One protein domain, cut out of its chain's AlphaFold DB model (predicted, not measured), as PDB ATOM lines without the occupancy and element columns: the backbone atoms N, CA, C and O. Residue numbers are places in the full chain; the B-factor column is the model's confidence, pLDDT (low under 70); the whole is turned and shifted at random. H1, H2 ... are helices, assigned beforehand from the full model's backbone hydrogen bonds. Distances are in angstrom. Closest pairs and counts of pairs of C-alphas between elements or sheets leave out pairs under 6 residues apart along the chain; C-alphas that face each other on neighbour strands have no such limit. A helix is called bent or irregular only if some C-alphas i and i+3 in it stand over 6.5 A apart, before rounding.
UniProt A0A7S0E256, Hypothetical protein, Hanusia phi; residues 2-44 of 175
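What this domain is: This is residues 2 to 44 of the 175 residues of the protein "Hypothetical protein" of Hanusia phi (UniProt A0A7S0E256). Picture two helices, H1 and H2, crossing nearly at right angles, with Met 7 of H1 closest to Leu 36 of H2. A long link, residues 14 to 29, swings from the end of H1 in a wide arc to the beginning of H2. The printed part has 43 residues with two named helices, H1 then H2, and no named strand; its class is all helix. The whole is compact, with a radius of gyration of the C-alphas of 9.5 A, and the C-alphas span 26 by 18 by 16 A.

Where its parts are: Begin at Pro 2 and go on to C-alpha 4 at (-3.718, -45.932, 5.213), where H1, residues 4 to 13, begins. It runs 14.3 A from first to last C-alpha, to C-alpha 13 at (7.169, -39.549, -1.406). Next come residues 14 to 29, of which 19 to 21 are helix but bear no name. H2, residues 30 to 41, then runs 16.0 A to C-alpha 41 at (-3.794, -45.699, -10.737), and residues 42 to 44 follow it.

How they stand to each other: Look at Met 7 and Leu 36, where H1 and H2 touch: their C-alphas, the closest of the two helices, are 6.7 A apart. Six pairs of C-alphas of H1 and H2 are within 8 A. The lines of the two helices stand at 89 degrees, about perpendicular, and their centres are 10.5 A apart. Read the backbone of H1 and H2, and you find every O i to N i+4 pair within hydrogen-bond range. Neither helix is bent.

The domain as a whole: Find the C-alphas of Ser 20 and Ala 43, the two farthest apart, at 26.6 A. The printed part has no cut, and the link from H1 to H2, with 16 residues, is long. The mean pLDDT of the printed part is 97.5, and no printed residue is under 70.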
ATOM      1  N   PRO A   2      -4.950 -49.724  -1.489       97.25
ATOM      2  CA  PRO A   2      -3.864 -49.300  -0.605       97.25
ATOM      3  C   PRO A   2      -4.309 -49.203   0.856       97.25
ATOM      4  O   PRO A   2      -5.452 -48.839   1.135       97.25
ATOM      5  N   SER A   3      -3.409 -49.498   1.794       98.31
ATOM      6  CA  SER A   3      -3.660 -49.231   3.213       98.31
ATOM      7  C   SER A   3      -3.498 -47.740   3.536       98.31
ATOM      8  O   SER A   3      -2.871 -46.995   2.781       98.31
ATOM      9  N   ILE A   4      -3.979 -47.298   4.708       98.12
ATOM     10  CA  ILE A   4      -3.718 -45.932   5.213       98.12
ATOM     11  C   ILE A   4      -2.213 -45.637   5.229       98.12
ATOM     12  O   ILE A   4      -1.788 -44.556   4.831       98.12
ATOM     13  N   ARG A   5      -1.390 -46.618   5.622       98.19
ATOM     14  CA  ARG A   5       0.066 -46.457   5.668       98.19
ATOM     15  C   ARG A   5       0.674 -46.311   4.273       98.19
ATOM     16  O   ARG A   5       1.638 -45.569   4.127       98.19
ATOM     17  N   ASP A   6       0.136 -46.998   3.268       98.56
ATOM     18  CA  ASP A   6       0.605 -46.859   1.883       98.56
ATOM     19  C   ASP A   6       0.245 -45.482   1.323       98.56
ATOM     20  O   ASP A   6       1.098 -44.827   0.733       98.56
ATOM     21  N   MET A   7      -0.972 -44.997   1.596       98.69
ATOM     22  CA  MET A   7      -1.392 -43.646   1.211       98.69
ATOM     23  C   MET A   7      -0.532 -42.563   1.879       98.69
ATOM     24  O   MET A   7      -0.081 -41.631   1.220       98.69
ATOM     25  N   GLN A   8      -0.227 -42.706   3.172       98.75
ATOM     26  CA  GLN A   8       0.670 -41.779   3.871       98.75
ATOM     27  C   GLN A   8       2.078 -41.761   3.272       98.75
ATOM     28  O   GLN A   8       2.644 -40.687   3.092       98.75
ATOM     29  N   LYS A   9       2.644 -42.933   2.942       98.69
ATOM     30  CA  LYS A   9       3.955 -43.013   2.279       98.69
ATOM     31  C   LYS A   9       3.940 -42.317   0.926       98.69
ATOM     32  O   LYS A   9       4.849 -41.541   0.671       98.69
ATOM     33  N   ALA A  10       2.917 -42.559   0.107       98.69
ATOM     34  CA  ALA A  10       2.797 -41.947  -1.212       98.69
ATOM     35  C   ALA A  10       2.766 -40.413  -1.121       98.69
ATOM     36  O   ALA A  10       3.544 -39.749  -1.797       98.69
ATOM     37  N   LEU A  11       1.961 -39.844  -0.215       98.81
ATOM     38  CA  LEU A  11       1.896 -38.387  -0.009       98.81
ATOM     39  C   LEU A  11       3.221 -37.783   0.482       98.81
ATOM     40  O   LEU A  11       3.548 -36.644   0.154       98.81
ATOM     41  N   VAL A  12       4.000 -38.538   1.256       98.62
ATOM     42  CA  VAL A  12       5.344 -38.122   1.677       98.62
ATOM     43  C   VAL A  12       6.350 -38.228   0.528       98.62
ATOM     44  O   VAL A  12       7.189 -37.347   0.363       98.62
ATOM     45  N   GLU A  13       6.273 -39.288  -0.275       98.56
ATOM     46  CA  GLU A  13       7.169 -39.549  -1.406       98.56
ATOM     47  C   GLU A  13       7.034 -38.496  -2.509       98.56
ATOM     48  O   GLU A  13       8.040 -38.005  -3.014       98.56
ATOM     49  N   VAL A  14       5.801 -38.091  -2.828       98.12
ATOM     50  CA  VAL A  14       5.520 -37.019  -3.800       98.12
ATOM     51  C   VAL A  14       5.769 -35.612  -3.240       98.12
ATOM     52  O   VAL A  14       5.674 -34.633  -3.974       98.12
ATOM     53  N   GLY A  15       6.100 -35.496  -1.949       98.19
ATOM     54  CA  GLY A  15       6.444 -34.232  -1.297       98.19
ATOM     55  C   GLY A  15       5.258 -33.367  -0.856       98.19
ATOM     56  O   GLY A  15       5.481 -32.234  -0.436       98.19
ATOM     57  N   ASP A  16       4.024 -33.877  -0.906       98.50
ATOM     58  CA  ASP A  16       2.829 -33.167  -0.417       98.50
ATOM     59  C   ASP A  16       2.818 -33.055   1.119       98.50
ATOM     60  O   ASP A  16       2.425 -32.033   1.689       98.50
ATOM     61  N   LYS A  17       3.301 -34.097   1.808       98.50
ATOM     62  CA  LYS A  17       3.332 -34.164   3.275       98.50
ATOM     63  C   LYS A  17       4.752 -34.319   3.832       98.50
ATOM     64  O   LYS A  17       5.597 -34.973   3.222       98.50
ATOM     65  N   PRO A  18       5.035 -33.778   5.034       98.31
ATOM     66  CA  PRO A  18       6.312 -33.992   5.711       98.31
ATOM     67  C   PRO A  18       6.441 -35.433   6.228       98.31
ATOM     68  O   PRO A  18       5.444 -36.094   6.501       98.31
ATOM     69  N   GLN A  19       7.669 -35.893   6.490       98.31
ATOM     70  CA  GLN A  19       7.933 -37.233   7.053       98.31
ATOM     71  C   GLN A  19       7.161 -37.530   8.352       98.31
ATOM     72  O   GLN A  19       6.807 -38.677   8.607       98.31
ATOM     73  N   SER A  20       6.856 -36.506   9.159       98.25
ATOM     74  CA  SER A  20       6.063 -36.647  10.389       98.25
ATOM     75  C   SER A  20       4.614 -37.089  10.155       98.25
ATOM     76  O   SER A  20       3.965 -37.530  11.097       98.25
ATOM     77  N   PHE A  21       4.104 -36.978   8.926       98.44
ATOM     78  CA  PHE A  21       2.774 -37.454   8.546       98.44
ATOM     79  C   PHE A  21       2.698 -38.988   8.493       98.44
ATOM     80  O   PHE A  21       1.631 -39.582   8.651       98.44
ATOM     81  N   LEU A  22       3.833 -39.667   8.296       97.94
ATOM     82  CA  LEU A  22       3.860 -41.120   8.233       97.94
ATOM     83  C   LEU A  22       3.500 -41.734   9.595       97.94
ATOM     84  O   LEU A  22       4.237 -41.606  10.569       97.94
ATOM     85  N   GLY A  23       2.386 -42.465   9.642       97.38
ATOM     86  CA  GLY A  23       1.847 -43.047  10.870       97.38
ATOM     87  C   GLY A  23       1.059 -42.072  11.747       97.38
ATOM     88  O   GLY A  23       0.673 -42.467  12.846       97.38
ATOM     89  N   SER A  24       0.802 -40.838  11.293       98.12
ATOM     90  CA  SER A  24      -0.077 -39.909  12.008       98.12
ATOM     91  C   SER A  24      -1.555 -40.301  11.854       98.12
ATOM     92  O   SER A  24      -1.907 -41.216  11.103       98.12
ATOM     93  N   SER A  25      -2.431 -39.612  12.587       96.88
ATOM     94  CA  SER A  25      -3.892 -39.699  12.450       96.88
ATOM     95  C   SER A  25      -4.485 -38.451  11.790       96.88
ATOM     96  O   SER A  25      -5.667 -38.158  11.973       96.88
ATOM     97  N   ASP A  26      -3.653 -37.677  11.091       96.44
ATOM     98  CA  ASP A  26      -4.079 -36.444  10.440       96.44
ATOM     99  C   ASP A  26      -5.030 -36.755   9.282       96.44
ATOM    100  O   ASP A  26      -4.885 -37.751   8.567       96.44
ATOM    101  N   TRP A  27      -6.020 -35.887   9.094       95.12
ATOM    102  CA  TRP A  27      -6.977 -36.021   8.005       95.12
ATOM    103  C   TRP A  27      -6.370 -35.590   6.670       95.12
ATOM    104  O   TRP A  27      -5.477 -34.744   6.609       95.12
ATOM    105  N   ILE A  28      -6.921 -36.151   5.597       96.50
ATOM    106  CA  ILE A  28      -6.656 -35.747   4.218       96.50
ATOM    107  C   ILE A  28      -7.960 -35.320   3.550       96.50
ATOM    108  O   ILE A  28      -9.043 -35.734   3.971       96.50
ATOM    109  N   GLY A  29      -7.862 -34.489   2.519       95.94
ATOM    110  CA  GLY A  29      -8.997 -33.970   1.774       95.94
ATOM    111  C   GLY A  29      -8.958 -34.337   0.296       95.94
ATOM    112  O   GLY A  29      -8.210 -35.198  -0.161       95.94
ATOM    113  N   SER A  30      -9.808 -33.661  -0.473       96.50
ATOM    114  CA  SER A  30     -10.002 -33.903  -1.904       96.50
ATOM    115  C   SER A  30      -8.719 -33.762  -2.734       96.50
ATOM    116  O   SER A  30      -8.554 -34.492  -3.708       96.50
ATOM    117  N   VAL A  31      -7.810 -32.861  -2.339       96.56
ATOM    118  CA  VAL A  31      -6.532 -32.635  -3.033       96.56
ATOM    119  C   VAL A  31      -5.607 -33.834  -2.847       96.56
ATOM    120  O   VAL A  31      -5.169 -34.423  -3.830       96.56
ATOM    121  N   GLU A  32      -5.381 -34.271  -1.610       98.19
ATOM    122  CA  GLU A  32      -4.566 -35.455  -1.340       98.19
ATOM    123  C   GLU A  32      -5.159 -36.713  -1.989       98.19
ATOM    124  O   GLU A  32      -4.421 -37.534  -2.525       98.19
ATOM    125  N   ILE A  33      -6.490 -36.852  -2.003       97.69
ATOM    126  CA  ILE A  33      -7.155 -37.956  -2.708       97.69
ATOM    127  C   ILE A  33      -6.865 -37.908  -4.213       97.69
ATOM    128  O   ILE A  33      -6.593 -38.955  -4.793       97.69
ATOM    129  N   SER A  34      -6.868 -36.726  -4.840       97.94
ATOM    130  CA  SER A  34      -6.521 -36.618  -6.264       97.94
ATOM    131  C   SER A  34      -5.079 -37.042  -6.552       97.94
ATOM    132  O   SER A  34      -4.843 -37.787  -7.498       97.94
ATOM    133  N   ILE A  35      -4.136 -36.655  -5.685       98.38
ATOM    134  CA  ILE A  35      -2.727 -37.055  -5.775       98.38
ATOM    135  C   ILE A  35      -2.591 -38.574  -5.627       98.38
ATOM    136  O   ILE A  35      -1.866 -39.217  -6.379       98.38
ATOM    137  N   LEU A  36      -3.309 -39.168  -4.672       98.38
ATOM    138  CA  LEU A  36      -3.270 -40.608  -4.420       98.38
ATOM    139  C   LEU A  36      -3.850 -41.423  -5.579       98.38
ATOM    140  O   LEU A  36      -3.317 -42.482  -5.909       98.38
ATOM    141  N   LEU A  37      -4.941 -40.954  -6.185       97.25
ATOM    142  CA  LEU A  37      -5.553 -41.621  -7.332       97.25
ATOM    143  C   LEU A  37      -4.630 -41.602  -8.553       97.25
ATOM    144  O   LEU A  37      -4.477 -42.632  -9.211       97.25
ATOM    145  N   ASP A  38      -3.957 -40.480  -8.798       96.25
ATOM    146  CA  ASP A  38      -2.948 -40.383  -9.849       96.25
ATOM    147  C   ASP A  38      -1.731 -41.277  -9.554       96.25
ATOM    148  O   ASP A  38      -1.342 -42.094 -10.386       96.25
ATOM    149  N   TYR A  39      -1.197 -41.229  -8.328       97.25
ATOM    150  CA  TYR A  39      -0.029 -42.020  -7.924       97.25
ATOM    151  C   TYR A  39      -0.253 -43.534  -8.060       97.25
ATOM    152  O   TYR A  39       0.608 -44.250  -8.569       97.25
ATOM    153  N   PHE A  40      -1.396 -44.048  -7.593       97.12
ATOM    154  CA  PHE A  40      -1.643 -45.494  -7.570       97.12
ATOM    155  C   PHE A  40      -2.253 -46.046  -8.860       97.12
ATOM    156  O   PHE A  40      -2.110 -47.242  -9.121       97.12
ATOM    157  N   TYR A  41      -2.962 -45.218  -9.631       95.38
ATOM    158  CA  TYR A  41      -3.794 -45.699 -10.737       95.38
ATOM    159  C   TYR A  41      -3.682 -44.869 -12.015       95.38
ATOM    160  O   TYR A  41      -4.389 -45.174 -12.974       95.38
ATOM    161  N   SER A  42      -2.840 -43.830 -12.039       95.06
ATOM    162  CA  SER A  42      -2.747 -42.876 -13.155       95.06
ATOM    163  C   SER A  42      -4.117 -42.308 -13.541       95.06
ATOM    164  O   SER A  42      -4.424 -42.111 -14.717       95.06
ATOM    165  N   ALA A  43      -4.970 -42.116 -12.530       94.94
ATOM    166  CA  ALA A  43      -6.321 -41.606 -12.677       94.94
ATOM    167  C   ALA A  43      -6.329 -40.106 -12.336       94.94
ATOM    168  O   ALA A  43      -6.340 -39.752 -11.150       94.94
ATOM    169  N   PRO A  44      -6.341 -39.211 -13.341       95.56
ATOM    170  CA  PRO A  44      -6.441 -37.784 -13.081       95.56
ATOM    171  C   PRO A  44      -7.807 -37.462 -12.474       95.56
ATOM    172  O   PRO A  44      -8.792 -38.156 -12.714       95.56
TER     173      PRO A  44